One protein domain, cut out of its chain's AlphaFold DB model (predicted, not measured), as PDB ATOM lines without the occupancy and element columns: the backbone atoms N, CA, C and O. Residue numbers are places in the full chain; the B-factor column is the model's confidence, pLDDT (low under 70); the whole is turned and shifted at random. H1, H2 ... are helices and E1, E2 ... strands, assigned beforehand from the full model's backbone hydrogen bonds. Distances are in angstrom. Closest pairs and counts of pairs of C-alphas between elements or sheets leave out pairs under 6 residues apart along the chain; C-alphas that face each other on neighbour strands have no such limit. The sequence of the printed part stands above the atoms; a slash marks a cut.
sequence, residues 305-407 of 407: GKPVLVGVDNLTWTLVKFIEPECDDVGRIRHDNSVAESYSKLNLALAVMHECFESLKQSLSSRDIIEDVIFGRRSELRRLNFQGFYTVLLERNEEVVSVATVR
ATOM      1  N   GLY A 305     -14.981  34.430 -17.105       86.50
ATOM      2  CA  GLY A 305     -16.292  34.924 -16.686       86.50
ATOM      3  C   GLY A 305     -16.269  36.120 -15.729       86.50
ATOM      4  O   GLY A 305     -17.332  36.668 -15.438       86.50
ATOM      5  N   LYS A 306     -15.097  36.566 -15.254       88.06
ATOM      6  CA  LYS A 306     -14.984  37.669 -14.288       88.06
ATOM      7  C   LYS A 306     -14.884  39.021 -15.007       88.06
ATOM      8  O   LYS A 306     -13.931  39.221 -15.761       88.06
ATOM      9  N   PRO A 307     -15.809  39.966 -14.763       88.75
ATOM     10  CA  PRO A 307     -15.726  41.296 -15.350       88.75
ATOM     11  C   PRO A 307     -14.651  42.137 -14.648       88.75
ATOM     12  O   PRO A 307     -14.616  42.228 -13.419       88.75
ATOM     13  N   VAL A 308     -13.800  42.796 -15.430       91.56
ATOM     14  CA  VAL A 308     -12.734  43.688 -14.954       91.56
ATOM     15  C   VAL A 308     -12.987  45.101 -15.471       91.56
ATOM     16  O   VAL A 308     -13.096  45.314 -16.674       91.56
ATOM     17  N   LEU A 309     -13.077  46.079 -14.566       91.88
ATOM     18  CA  LEU A 309     -13.327  47.481 -14.917       91.88
ATOM     19  C   LEU A 309     -12.150  48.096 -15.685       91.88
ATOM     20  O   LEU A 309     -10.992  47.924 -15.303       91.88
ATOM     21  N   VAL A 310     -12.460  48.864 -16.730       89.75
ATOM     22  CA  VAL A 310     -11.485  49.589 -17.555       89.75
ATOM     23  C   VAL A 310     -11.875  51.055 -17.630       89.75
ATOM     24  O   VAL A 310     -12.927  51.395 -18.158       89.75
ATOM     25  N   GLY A 311     -10.997  51.939 -17.158       81.50
ATOM     26  CA  GLY A 311     -11.156  53.380 -17.346       81.50
ATOM     27  C   GLY A 311     -12.434  53.958 -16.724       81.50
ATOM     28  O   GLY A 311     -12.767  53.672 -15.574       81.50
ATOM     29  N   VAL A 312     -13.106  54.827 -17.482       77.19
ATOM     30  CA  VAL A 312     -14.328  55.549 -17.090       77.19
ATOM     31  C   VAL A 312     -15.563  54.958 -17.797       77.19
ATOM     32  O   VAL A 312     -15.434  54.129 -18.692       77.19
ATOM     33  N   ASP A 313     -16.770  55.368 -17.396       77.50
ATOM     34  CA  ASP A 313     -18.054  55.004 -18.037       77.50
ATOM     35  C   ASP A 313     -18.564  53.560 -17.853       77.50
ATOM     36  O   ASP A 313     -19.322  53.061 -18.688       77.50
ATOM     37  N   ASN A 314     -18.209  52.886 -16.751       82.75
ATOM     38  CA  ASN A 314     -18.642  51.505 -16.463       82.75
ATOM     39  C   ASN A 314     -18.296  50.514 -17.590       82.75
ATOM     40  O   ASN A 314     -19.067  49.592 -17.876       82.75
ATOM     41  N   LEU A 315     -17.157  50.724 -18.253       91.81
ATOM     42  CA  LEU A 315     -16.607  49.758 -19.190       91.81
ATOM     43  C   LEU A 315     -15.982  48.602 -18.414       91.81
ATOM     44  O   LEU A 315     -15.199  48.806 -17.484       91.81
ATOM     45  N   THR A 316     -16.318  47.384 -18.809       93.12
ATOM     46  CA  THR A 316     -15.731  46.158 -18.275       93.12
ATOM     47  C   THR A 316     -15.234  45.300 -19.414       93.12
ATOM     48  O   THR A 316     -15.908  45.207 -20.435       93.12
ATOM     49  N   TRP A 317     -14.101  44.632 -19.237       94.62
ATOM     50  CA  TRP A 317     -13.736  43.525 -20.108       94.62
ATOM     51  C   TRP A 317     -13.913  42.190 -19.389       94.62
ATOM     52  O   TRP A 317     -13.683  42.098 -18.184       94.62
ATOM     53  N   THR A 318     -14.325  41.164 -20.129       94.31
ATOM     54  CA  THR A 318     -14.533  39.808 -19.610       94.31
ATOM     55  C   THR A 318     -13.864  38.802 -20.545       94.31
ATOM     56  O   THR A 318     -14.071  38.860 -21.759       94.31
ATOM     57  N   LEU A 319     -13.088  37.865 -19.993       95.44
ATOM     58  CA  LEU A 319     -12.562  36.719 -20.738       95.44
ATOM     59  C   LEU A 319     -13.590  35.584 -20.733       95.44
ATOM     60  O   LEU A 319     -14.039  35.163 -19.668       95.44
ATOM     61  N   VAL A 320     -13.950  35.067 -21.901       94.06
ATOM     62  CA  VAL A 320     -14.932  33.990 -22.054       94.06
ATOM     63  C   VAL A 320     -14.361  32.908 -22.960       94.06
ATOM     64  O   VAL A 320     -13.683  33.187 -23.949       94.06
ATOM     65  N   LYS A 321     -14.651  31.654 -22.631       91.75
ATOM     66  CA  LYS A 321     -14.307  30.494 -23.446       91.75
ATOM     67  C   LYS A 321     -15.470  29.521 -23.424       91.75
ATOM     68  O   LYS A 321     -16.059  29.301 -22.368       91.75
ATOM     69  N   PHE A 322     -15.806  28.956 -24.580       88.06
ATOM     70  CA  PHE A 322     -16.759  27.860 -24.608       88.06
ATOM     71  C   PHE A 322     -16.076  26.618 -24.047       88.06
ATOM     72  O   PHE A 322     -15.028  26.202 -24.539       88.06
ATOM     73  N   ILE A 323     -16.659  26.064 -22.995       81.81
ATOM     74  CA  ILE A 323     -16.245  24.790 -22.425       81.81
ATOM     75  C   ILE A 323     -17.385  23.835 -22.734       81.81
ATOM     76  O   ILE A 323     -18.516  24.064 -22.293       81.81
ATOM     77  N   GLU A 324     -17.099  22.820 -23.548       73.56
ATOM     78  CA  GLU A 324     -18.082  21.792 -23.865       73.56
ATOM     79  C   GLU A 324     -18.570  21.159 -22.558       73.56
ATOM     80  O   GLU A 324     -17.756  20.702 -21.752       73.56
ATOM     81  N   PRO A 325     -19.884  21.165 -22.308       67.38
ATOM     82  CA  PRO A 325     -20.398  20.607 -21.078       67.38
ATOM     83  C   PRO A 325     -20.284  19.081 -21.123       67.38
ATOM     84  O   PRO A 325     -20.660  18.442 -22.107       67.38
ATOM     85  N   GLU A 326     -19.778  18.494 -20.039       61.69
ATOM     86  CA  GLU A 326     -19.635  17.046 -19.917       61.69
ATOM     87  C   GLU A 326     -21.001  16.351 -20.067       61.69
ATOM     88  O   GLU A 326     -22.008  16.741 -19.458       61.69
ATOM     89  N   CYS A 327     -21.034  15.318 -20.908       54.88
ATOM     90  CA  CYS A 327     -22.196  14.461 -21.092       54.88
ATOM     91  C   CYS A 327     -22.128  13.320 -20.070       54.88
ATOM     92  O   CYS A 327     -21.183  12.532 -20.104       54.88
ATOM     93  N   ASP A 328     -23.107  13.210 -19.168       51.06
ATOM     94  CA  ASP A 328     -23.227  12.006 -18.335       51.06
ATOM     95  C   ASP A 328     -23.636  10.802 -19.221       51.06
ATOM     96  O   ASP A 328     -24.292  10.988 -20.249       51.06
ATOM     97  N   ASP A 329     -23.354   9.561 -18.793       49.53
ATOM     98  CA  ASP A 329     -23.664   8.281 -19.489       49.53
ATOM     99  C   ASP A 329     -25.124   8.131 -19.991       49.53
ATOM    100  O   ASP A 329     -25.445   7.251 -20.790       49.53
ATOM    101  N   VAL A 330     -26.038   8.993 -19.530       55.19
ATOM    102  CA  VAL A 330     -27.467   9.026 -19.890       55.19
ATOM    103  C   VAL A 330     -27.778  10.095 -20.960       55.19
ATOM    104  O   VAL A 330     -28.943  10.385 -21.233       55.19
ATOM    105  N   GLY A 331     -26.768  10.712 -21.579       51.84
ATOM    106  CA  GLY A 331     -26.962  11.705 -22.642       51.84
ATOM    107  C   GLY A 331     -27.491  13.057 -22.151       51.84
ATOM    108  O   GLY A 331     -27.938  13.874 -22.957       51.84
ATOM    109  N   ARG A 332     -27.512  13.294 -20.830       47.53
ATOM    110  CA  ARG A 332     -27.937  14.574 -20.252       47.53
ATOM    111  C   ARG A 332     -26.713  15.443 -20.021       47.53
ATOM    112  O   ARG A 332     -25.800  15.065 -19.296       47.53
ATOM    113  N   ILE A 333     -26.736  16.617 -20.636       54.28
ATOM    114  CA  ILE A 333     -25.744  17.666 -20.434       54.28
ATOM    115  C   ILE A 333     -25.872  18.176 -18.995       54.28
ATOM    116  O   ILE A 333     -26.968  18.589 -18.594       54.28
ATOM    117  N   ARG A 334     -24.779  18.171 -18.221       54.59
ATOM    118  CA  ARG A 334     -24.780  18.777 -16.882       54.59
ATOM    119  C   ARG A 334     -25.164  20.253 -16.965       54.59
ATOM    120  O   ARG A 334     -24.664  21.009 -17.793       54.59
ATOM    121  N   HIS A 335     -26.083  20.661 -16.096       59.12
ATOM    122  CA  HIS A 335     -26.570  22.032 -16.006       59.12
ATOM    123  C   HIS A 335     -25.555  22.913 -15.271       59.12
ATOM    124  O   HIS A 335     -25.721  23.196 -14.088       59.12
ATOM    125  N   ASP A 336     -24.493  23.324 -15.963       70.12
ATOM    126  CA  ASP A 336     -23.611  24.369 -15.456       70.12
ATOM    127  C   ASP A 336     -24.140  25.750 -15.872       70.12
ATOM    128  O   ASP A 336     -24.188  26.105 -17.055       70.12
ATOM    129  N   ASN A 337     -24.546  26.533 -14.872       77.94
ATOM    130  CA  ASN A 337     -25.024  27.904 -15.033       77.94
ATOM    131  C   ASN A 337     -23.978  28.787 -15.739       77.94
ATOM    132  O   ASN A 337     -24.340  29.612 -16.577       77.94
ATOM    133  N   SER A 338     -22.689  28.572 -15.443       79.12
ATOM    134  CA  SER A 338     -21.565  29.322 -16.017       79.12
ATOM    135  C   SER A 338     -21.437  29.103 -17.528       79.12
ATOM    136  O   SER A 338     -21.174  30.039 -18.292       79.12
ATOM    137  N   VAL A 339     -21.686  27.873 -17.988       83.81
ATOM    138  CA  VAL A 339     -21.598  27.508 -19.410       83.81
ATOM    139  C   VAL A 339     -22.712  28.182 -20.209       83.81
ATOM    140  O   VAL A 339     -22.451  28.707 -21.289       83.81
ATOM    141  N   ALA A 340     -23.934  28.246 -19.673       86.88
ATOM    142  CA  ALA A 340     -25.057  28.898 -20.349       86.88
ATOM    143  C   ALA A 340     -24.875  30.422 -20.486       86.88
ATOM    144  O   ALA A 340     -25.170  30.980 -21.545       86.88
ATOM    145  N   GLU A 341     -24.356  31.090 -19.450       87.00
ATOM    146  CA  GLU A 341     -24.034  32.524 -19.513       87.00
ATOM    147  C   GLU A 341     -22.856  32.802 -20.455       87.00
ATOM    148  O   GLU A 341     -22.887  33.753 -21.238       87.00
ATOM    149  N   SER A 342     -21.842  31.934 -20.457       89.50
ATOM    150  CA  SER A 342     -20.744  32.008 -21.425       89.50
ATOM    151  C   SER A 342     -21.261  31.827 -22.855       89.50
ATOM    152  O   SER A 342     -20.899  32.592 -23.745       89.50
ATOM    153  N   TYR A 343     -22.167  30.875 -23.082       91.12
ATOM    154  CA  TYR A 343     -22.755  30.608 -24.393       91.12
ATOM    155  C   TYR A 343     -23.547  31.802 -24.943       91.12
ATOM    156  O   TYR A 343     -23.404  32.153 -26.118       91.12
ATOM    157  N   SER A 344     -24.371  32.453 -24.116       91.69
ATOM    158  CA  SER A 344     -25.133  33.635 -24.539       91.69
ATOM    159  C   SER A 344     -24.206  34.811 -24.872       91.69
ATOM    160  O   SER A 344     -24.374  35.448 -25.914       91.69
ATOM    161  N   LYS A 345     -23.163  35.034 -24.061       92.69
ATOM    162  CA  LYS A 345     -22.112  36.031 -24.310       92.69
ATOM    163  C   LYS A 345     -21.326  35.763 -25.597       92.69
ATOM    164  O   LYS A 345     -21.111  36.686 -26.380       92.69
ATOM    165  N   LEU A 346     -20.958  34.514 -25.873       94.56
ATOM    166  CA  LEU A 346     -20.274  34.135 -27.116       94.56
ATOM    167  C   LEU A 346     -21.159  34.325 -28.352       94.56
ATOM    168  O   LEU A 346     -20.669  34.744 -29.394       94.56
ATOM    169  N   ASN A 347     -22.473  34.111 -28.251       93.81
ATOM    170  CA  ASN A 347     -23.384  34.429 -29.354       93.81
ATOM    171  C   ASN A 347     -23.471  35.941 -29.632       93.81
ATOM    172  O   ASN A 347     -23.581  36.339 -30.791       93.81
ATOM    173  N   LEU A 348     -23.426  36.785 -28.594       94.06
ATOM    174  CA  LEU A 348     -23.303  38.235 -28.784       94.06
ATOM    175  C   LEU A 348     -21.972  38.578 -29.456       94.06
ATOM    176  O   LEU A 348     -21.940  39.397 -30.371       94.06
ATOM    177  N   ALA A 349     -20.897  37.900 -29.053       95.06
ATOM    178  CA  ALA A 349     -19.579  38.069 -29.644       95.06
ATOM    179  C   ALA A 349     -19.573  37.741 -31.143       95.06
ATOM    180  O   ALA A 349     -19.073  38.510 -31.963       95.06
ATOM    181  N   LEU A 350     -20.201  36.620 -31.499       92.56
ATOM    182  CA  LEU A 350     -20.376  36.174 -32.873       92.56
ATOM    183  C   LEU A 350     -21.140  37.207 -33.712       92.56
ATOM    184  O   LEU A 350     -20.754  37.480 -34.846       92.56
ATOM    185  N   ALA A 351     -22.187  37.820 -33.152       91.44
ATOM    186  CA  ALA A 351     -22.945  38.865 -33.839       91.44
ATOM    187  C   ALA A 351     -22.074  40.089 -34.175       91.44
ATOM    188  O   ALA A 351     -22.131  40.563 -35.308       91.44
ATOM    189  N   VAL A 352     -21.231  40.549 -33.239       92.31
ATOM    190  CA  VAL A 352     -20.269  41.642 -33.493       92.31
ATOM    191  C   VAL A 352     -19.273  41.246 -34.578       92.31
ATOM    192  O   VAL A 352     -19.031  42.006 -35.512       92.31
ATOM    193  N   MET A 353     -18.711  40.038 -34.499       90.31
ATOM    194  CA  MET A 353     -17.737  39.581 -35.489       90.31
ATOM    195  C   MET A 353     -18.348  39.483 -36.893       90.31
ATOM    196  O   MET A 353     -17.707  39.882 -37.858       90.31
ATOM    197  N   HIS A 354     -19.595  39.031 -37.031       88.62
ATOM    198  CA  HIS A 354     -20.288  39.023 -38.324       88.62
ATOM    199  C   HIS A 354     -20.670  40.405 -38.850       88.62
ATOM    200  O   HIS A 354     -20.872  40.560 -40.052       88.62
ATOM    201  N   GLU A 355     -20.794  41.403 -37.977       86.00
ATOM    202  CA  GLU A 355     -20.973  42.791 -38.400       86.00
ATOM    203  C   GLU A 355     -19.662  43.375 -38.947       86.00
ATOM    204  O   GLU A 355     -19.673  44.107 -39.937       86.00
ATOM    205  N   CYS A 356     -18.530  43.034 -38.324       85.50
ATOM    206  CA  CYS A 356     -17.219  43.567 -38.693       85.50
ATOM    207  C   CYS A 356     -16.527  42.804 -39.833       85.50
ATOM    208  O   CYS A 356     -15.699  43.385 -40.537       85.50
ATOM    209  N   PHE A 357     -16.837  41.521 -40.019       84.25
ATOM    210  CA  PHE A 357     -16.164  40.635 -40.967       84.25
ATOM    211  C   PHE A 357     -17.176  39.915 -41.865       84.25
ATOM    212  O   PHE A 357     -18.191  39.398 -41.399       84.25
ATOM    213  N   GLU A 358     -16.875  39.822 -43.164       76.44
ATOM    214  CA  GLU A 358     -17.646  38.969 -44.073       76.44
ATOM    215  C   GLU A 358     -17.553  37.506 -43.614       76.44
ATOM    216  O   GLU A 358     -16.464  37.012 -43.316       76.44
ATOM    217  N   SER A 359     -18.689  36.797 -43.561       67.00
ATOM    218  CA  SER A 359     -18.712  35.386 -43.159       67.00
ATOM    219  C   SER A 359     -17.830  34.563 -44.103       67.00
ATOM    220  O   SER A 359     -18.184  34.350 -45.270       67.00
ATOM    221  N   LEU A 360     -16.690  34.085 -43.607       64.00
ATOM    222  CA  LEU A 360     -15.792  33.219 -44.360       64.00
ATOM    223  C   LEU A 360     -16.344  31.796 -44.327       64.00
ATOM    224  O   LEU A 360     -15.990  30.986 -43.473       64.00
ATOM    225  N   LYS A 361     -17.240  31.500 -45.269       63.25
ATOM    226  CA  LYS A 361     -17.735  30.138 -45.474       63.25
ATOM    227  C   LYS A 361     -16.669  29.330 -46.195       63.25
ATOM    228  O   LYS A 361     -16.274  29.677 -47.308       63.25
ATOM    229  N   GLN A 362     -16.218  28.239 -45.583       54.94
ATOM    230  CA  GLN A 362     -15.315  27.315 -46.267       54.94
ATOM    231  C   GLN A 362     -15.981  26.744 -47.520       54.94
ATOM    232  O   GLN A 362     -17.111  26.253 -47.464       54.94
ATOM    233  N   SER A 363     -15.239  26.744 -48.628       51.97
ATOM    234  CA  SER A 363     -15.680  26.280 -49.950       51.97
ATOM    235  C   SER A 363     -16.205  24.839 -49.972       51.97
ATOM    236  O   SER A 363     -16.969  24.493 -50.868       51.97
ATOM    237  N   LEU A 364     -15.819  24.010 -48.993       52.31
ATOM    238  CA  LEU A 364     -16.115  22.574 -48.965       52.31
ATOM    239  C   LEU A 364     -17.034  22.132 -47.812       52.31
ATOM    240  O   LEU A 364     -17.706  21.115 -47.949       52.31
ATOM    241  N   SER A 365     -17.094  22.872 -46.698       55.62
ATOM    242  CA  SER A 365     -17.900  22.498 -45.518       55.62
ATOM    243  C   SER A 365     -19.100  23.414 -45.272       55.62
ATOM    244  O   SER A 365     -19.957  23.078 -44.460       55.62
ATOM    245  N   SER A 366     -19.174  24.573 -45.946       60.41
ATOM    246  CA  SER A 366     -20.139  25.643 -45.653       60.41
ATOM    247  C   SER A 366     -20.149  26.091 -44.177       60.41
ATOM    248  O   SER A 366     -21.085  26.784 -43.767       60.41
ATOM    249  N   ARG A 367     -19.127  25.728 -43.385       70.81
ATOM    250  CA  ARG A 367     -18.993  26.138 -41.986       70.81
ATOM    251  C   ARG A 367     -18.457  27.550 -41.878       70.81
ATOM    252  O   ARG A 367     -17.651  27.988 -42.706       70.81
ATOM    253  N   ASP A 368     -18.939  28.235 -40.855       82.69
ATOM    254  CA  ASP A 368     -18.550  29.589 -40.527       82.69
ATOM    255  C   ASP A 368     -17.305  29.574 -39.634       82.69
ATOM    256  O   ASP A 368     -17.361  29.184 -38.469       82.69
ATOM    257  N   ILE A 369     -16.163  29.989 -40.189       83.44
ATOM    258  CA  ILE A 369     -14.889  29.985 -39.457       83.44
ATOM    259  C   ILE A 369     -14.954  30.915 -38.240       83.44
ATOM    260  O   ILE A 369     -14.322  30.638 -37.225       83.44
ATOM    261  N   ILE A 370     -15.711  32.013 -38.321       88.50
ATOM    262  CA  ILE A 370     -15.841  32.952 -37.204       88.50
ATOM    263  C   ILE A 370     -16.581  32.269 -36.052       88.50
ATOM    264  O   ILE A 370     -16.158  32.386 -34.903       88.50
ATOM    265  N   GLU A 371     -17.633  31.508 -36.356       89.06
ATOM    266  CA  GLU A 371     -18.332  30.693 -35.360       89.06
ATOM    267  C   GLU A 371     -17.392  29.650 -34.743       89.06
ATOM    268  O   GLU A 371     -17.317  29.543 -33.519       89.06
ATOM    269  N   ASP A 372     -16.621  28.939 -35.570       88.00
ATOM    270  CA  ASP A 372     -15.669  27.932 -35.097       88.00
ATOM    271  C   ASP A 372     -14.593  28.536 -34.172       88.00
ATOM    272  O   ASP A 372     -14.241  27.919 -33.165       88.00
ATOM    273  N   VAL A 373     -14.109  29.752 -34.463       90.12
ATOM    274  CA  VAL A 373     -13.163  30.498 -33.611       90.12
ATOM    275  C   VAL A 373     -13.809  30.907 -32.287       90.12
ATOM    276  O   VAL A 373     -13.222  30.682 -31.230       90.12
ATOM    277  N   ILE A 374     -15.006  31.502 -32.327       92.62
ATOM    278  CA  ILE A 374     -15.698  32.021 -31.136       92.62
ATOM    279  C   ILE A 374     -16.068  30.893 -30.167       92.62
ATOM    280  O   ILE A 374     -15.882  31.033 -28.957       92.62
ATOM    281  N   PHE A 375     -16.545  29.760 -30.684       90.00
ATOM    282  CA  PHE A 375     -16.881  28.587 -29.873       90.00
ATOM    283  C   PHE A 375     -15.706  27.632 -29.656       90.00
ATOM    284  O   PHE A 375     -15.875  26.601 -29.013       90.00
ATOM    285  N   GLY A 376     -14.518  27.956 -30.171       88.00
ATOM    286  CA  GLY A 376     -13.320  27.140 -30.007       88.00
ATOM    287  C   GLY A 376     -13.504  25.694 -30.469       88.00
ATOM    288  O   GLY A 376     -13.000  24.777 -29.819       88.00
ATOM    289  N   ARG A 377     -14.242  25.466 -31.567       85.06
ATOM    290  CA  ARG A 377     -14.568  24.108 -32.025       85.06
ATOM    291  C   ARG A 377     -13.280  23.322 -32.307       85.06
ATOM    292  O   ARG A 377     -12.359  23.800 -32.982       85.06
ATOM    293  N   ARG A 378     -13.213  22.101 -31.773       80.06
ATOM    294  CA  ARG A 378     -12.062  21.210 -31.940       80.06
ATOM    295  C   ARG A 378     -12.068  20.567 -33.326       80.06
ATOM    296  O   ARG A 378     -13.107  20.154 -33.840       80.06
ATOM    297  N   SER A 379     -10.882  20.424 -33.907       76.25
ATOM    298  CA  SER A 379     -10.674  19.666 -35.142       76.25
ATOM    299  C   SER A 379      -9.391  18.849 -35.065       76.25
ATOM    300  O   SER A 379      -8.393  19.298 -34.504       76.25
ATOM    301  N   GLU A 380      -9.397  17.671 -35.689       68.25
ATOM    302  CA  GLU A 380      -8.179  16.882 -35.921       68.25
ATOM    303  C   GLU A 380      -7.232  17.589 -36.907       68.25
ATOM    304  O   GLU A 380      -6.011  17.418 -36.865       68.25
ATOM    305  N   LEU A 381      -7.780  18.451 -37.771       66.56
ATOM    306  CA  LEU A 381      -6.995  19.323 -38.634       66.56
ATOM    307  C   LEU A 381      -6.549  20.549 -37.840       66.56
ATOM    308  O   LEU A 381      -7.351  21.428 -37.537       66.56
ATOM    309  N   ARG A 382      -5.244  20.664 -37.572       65.50
ATOM    310  CA  ARG A 382      -4.691  21.774 -36.773       65.50
ATOM    311  C   ARG A 382      -5.079  23.171 -37.275       65.50
ATOM    312  O   ARG A 382      -5.345  24.035 -36.447       65.50
ATOM    313  N   ARG A 383      -5.145  23.397 -38.595       69.44
ATOM    314  CA  ARG A 383      -5.551  24.699 -39.172       69.44
ATOM    315  C   ARG A 383      -6.993  25.092 -38.832       69.44
ATOM    316  O   ARG A 383      -7.332  26.264 -38.904       69.44
ATOM    317  N   LEU A 384      -7.823  24.106 -38.488       74.06
ATOM    318  CA  LEU A 384      -9.219  24.264 -38.081       74.06
ATOM    319  C   LEU A 384      -9.416  23.943 -36.595       74.06
ATOM    320  O   LEU A 384     -10.547  23.769 -36.154       74.06
ATOM    321  N   ASN A 385      -8.328  23.800 -35.832       78.56
ATOM    322  CA  ASN A 385      -8.411  23.550 -34.404       78.56
ATOM    323  C   ASN A 385      -8.410  24.880 -33.656       78.56
ATOM    324  O   ASN A 385      -7.359  25.514 -33.494       78.56
ATOM    325  N   PHE A 386      -9.593  25.275 -33.193       86.56
ATOM    326  CA  PHE A 386      -9.809  26.550 -32.521       86.56
ATOM    327  C   PHE A 386      -9.940  26.422 -30.998       86.56
ATOM    328  O   PHE A 386     -10.122  27.426 -30.319       86.56
ATOM    329  N   GLN A 387      -9.758  25.224 -30.430       85.50
ATOM    330  CA  GLN A 387      -9.890  24.975 -28.984       85.50
ATOM    331  C   GLN A 387      -9.007  25.869 -28.095       85.50
ATOM    332  O   GLN A 387      -9.300  26.054 -26.916       85.50
ATOM    333  N   GLY A 388      -7.898  26.395 -28.625       87.06
ATOM    334  CA  GLY A 388      -6.977  27.269 -27.899       87.06
ATOM    335  C   GLY A 388      -7.462  28.712 -27.756       87.06
ATOM    336  O   GLY A 388      -6.931  29.435 -26.921       87.06
ATOM    337  N   PHE A 389      -8.464  29.134 -28.531       91.25
ATOM    338  CA  PHE A 389      -8.926  30.517 -28.522       91.25
ATOM    339  C   PHE A 389      -9.747  30.850 -27.271       91.25
ATOM    340  O   PHE A 389     -10.495  30.032 -26.730       91.25
ATOM    341  N   TYR A 390      -9.605  32.097 -26.841       94.00
ATOM    342  CA  TYR A 390     -10.427  32.772 -25.853       94.00
ATOM    343  C   TYR A 390     -11.044  34.004 -26.508       94.00
ATOM    344  O   TYR A 390     -10.434  34.645 -27.367       94.00
ATOM    345  N   THR A 391     -12.244  34.360 -26.070       96.56
ATOM    346  CA  THR A 391     -12.951  35.550 -26.534       96.56
ATOM    347  C   THR A 391     -12.938  36.599 -25.431       96.56
ATOM    348  O   THR A 391     -13.384  36.353 -24.314       96.56
ATOM    349  N   VAL A 392     -12.425  37.781 -25.743       96.81
ATOM    350  CA  VAL A 392     -12.448  38.962 -24.884       96.81
ATOM    351  C   VAL A 392     -13.628  39.828 -25.300       96.81
ATOM    352  O   VAL A 392     -13.733  40.225 -26.460       96.81
ATOM    353  N   LEU A 393     -14.507  40.135 -24.351       95.94
ATOM    354  CA  LEU A 393     -15.653  41.018 -24.556       95.94
ATOM    355  C   LEU A 393     -15.405  42.331 -23.848       95.94
ATOM    356  O   LEU A 393     -15.101  42.316 -22.660       95.94
ATOM    357  N   LEU A 394     -15.571  43.447 -24.551       95.06
ATOM    358  CA  LEU A 394     -15.671  44.765 -23.942       95.06
ATOM    359  C   LEU A 394     -17.153  45.125 -23.840       95.06
ATOM    360  O   LEU A 394     -17.863  45.166 -24.844       95.06
ATOM    361  N   GLU A 395     -17.610  45.381 -22.623       92.88
ATOM    362  CA  GLU A 395     -19.009  45.595 -22.275       92.88
ATOM    363  C   GLU A 395     -19.177  46.983 -21.637       92.88
ATOM    364  O   GLU A 395     -18.383  47.387 -20.789       92.88
ATOM    365  N   ARG A 396     -20.228  47.720 -22.013       90.56
ATOM    366  CA  ARG A 396     -20.658  48.959 -21.349       90.56
ATOM    367  C   ARG A 396     -22.036  48.723 -20.752       90.56
ATOM    368  O   ARG A 396     -22.999  48.567 -21.491       90.56
ATOM    369  N   ASN A 397     -22.159  48.715 -19.425       84.25
ATOM    370  CA  ASN A 397     -23.430  48.405 -18.746       84.25
ATOM    371  C   ASN A 397     -24.076  47.071 -19.217       84.25
ATOM    372  O   ASN A 397     -25.290  47.009 -19.406       84.25
ATOM    373  N   GLU A 398     -23.271  46.016 -19.412       86.50
ATOM    374  CA  GLU A 398     -23.673  44.691 -19.953       86.50
ATOM    375  C   GLU A 398     -24.158  44.685 -21.423       86.50
ATOM    376  O   GLU A 398     -24.767  43.718 -21.883       86.50
ATOM    377  N   GLU A 399     -23.885  45.750 -22.178       91.31
ATOM    378  CA  GLU A 399     -23.988  45.767 -23.639       91.31
ATOM    379  C   GLU A 399     -22.609  45.518 -24.259       91.31
ATOM    380  O   GLU A 399     -21.659  46.232 -23.938       91.31
ATOM    381  N   VAL A 400     -22.490  44.532 -25.150       93.19
ATOM    382  CA  VAL A 400     -21.227  44.228 -25.841       93.19
ATOM    383  C   VAL A 400     -20.951  45.312 -26.880       93.19
ATOM    384  O   VAL A 400     -21.731  45.495 -27.811       93.19
ATOM    385  N   VAL A 401     -19.830  46.017 -26.727       91.88
ATOM    386  CA  VAL A 401     -19.412  47.108 -27.626       91.88
ATOM    387  C   VAL A 401     -18.243  46.724 -28.527       91.88
ATOM    388  O   VAL A 401     -18.068  47.312 -29.590       91.88
ATOM    389  N   SER A 402     -17.414  45.765 -28.109       93.00
ATOM    390  CA  SER A 402     -16.282  45.283 -28.897       93.00
ATOM    391  C   SER A 402     -15.905  43.861 -28.495       93.00
ATOM    392  O   SER A 402     -16.188  43.422 -27.378       93.00
ATOM    393  N   VAL A 403     -15.274  43.146 -29.421       95.81
ATOM    394  CA  VAL A 403     -14.888  41.744 -29.281       95.81
ATOM    395  C   VAL A 403     -13.486  41.570 -29.836       95.81
ATOM    396  O   VAL A 403     -13.165  42.096 -30.900       95.81
ATOM    397  N   ALA A 404     -12.667  40.796 -29.135       95.25
ATOM    398  CA  ALA A 404     -11.398  40.305 -29.644       95.25
ATOM    399  C   ALA A 404     -11.284  38.805 -29.376       95.25
ATOM    400  O   ALA A 404     -11.802  38.302 -28.381       95.25
ATOM    401  N   THR A 405     -10.583  38.088 -30.246       93.25
ATOM    402  CA  THR A 405     -10.220  36.689 -30.019       93.25
ATOM    403  C   THR A 405      -8.711  36.600 -29.848       93.25
ATOM    404  O   THR A 405      -7.948  37.222 -30.586       93.25
ATOM    405  N   VAL A 406      -8.276  35.870 -28.826       91.88
ATOM    406  CA  VAL A 406      -6.863  35.701 -28.470       91.88
ATOM    407  C   VAL A 406      -6.559  34.219 -28.327       91.88
ATOM    408  O   VAL A 406      -7.426  33.449 -27.919       91.88
ATOM    409  N   ARG A 407      -5.345  33.812 -28.682       85.69
ATOM    410  CA  ARG A 407      -4.867  32.437 -28.544       85.69
ATOM    411  C   ARG A 407      -3.515  32.428 -27.862       85.69
ATOM    412  O   ARG A 407      -2.673  33.257 -28.273       85.69
TER     413      ARG A 407
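This is residues 305 to 407 of the 407 residues of the protein "PHD-type domain-containing protein" of Phaseolus angularis (UniProt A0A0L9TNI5). A strongly twisted sheet of four antiparallel strands, in the order E1 E2 E3 E4, has one long helix, H1, laid across one face, with the short helix H2 next to H1. Three long loops join these parts, and residues 327 to 332 of one stick out. The 103 printed residues hold, along the chain, E1 E2 H1 H2 E3 E4; the class is mixed, helices and strands, with under half of the residues in named elements. The whole is only just compact, close to loose, with a radius of gyration of the C-alphas of 15.0 A, and flat, spanning 44 by 37 by 19 A.

Inner strands E2, residues 315 to 320, and E3, residues 390 to 396, are antiparallel neighbours, with N 318 and O 393 at 2.9 A. Edge strand E1, residues 307 to 310, forms a hairpin with E2, with N 308 and O 317 at 2.8 A. Edge strand E4, residues 399 to 406, forms a hairpin with E3, with N 392 and O 404 at 2.8 A, and bends by 57 degrees at residue 402. H1, residues 337 to 356, is on one face of the sheet, making two layers, a helix layer over a strand layer. Its height over the sheet is 8.5 A, and it runs across the strands, at 70 degrees to E2 on the local plane. Its closest C-alphas to E4 are those of Ala 349 and Val 403, 6.0 A apart. H2, residues 369 to 374, only grazes the sheet with residues 370 to 374. H1, with residues 346 to 354 alone, touches H2 in a helical hairpin, a steep tilt of 41 degrees, opposite ways; the closest C-alphas, of Leu 350 and Glu 371, are 6.4 A apart. In H1 and H2 every O i to N i+4 pair is within hydrogen-bond range.

E1 begins at C-alpha 307 (-15.726, 41.296, -15.350). H1 is 29.4 A long, E3 19.7 A and E4 20.4 A, ending at C-alpha 406 (-6.863, 35.701, -28.470).

The C-alphas farthest apart, of Val 312 and Val 330, are 48.4 A apart. The printed part has no cut; the links E2 to H1, H1 to H2 and H2 to E3 are long. The pLDDT is under 70 at residues 325 to 335, 359 to 366 and 380 to 383.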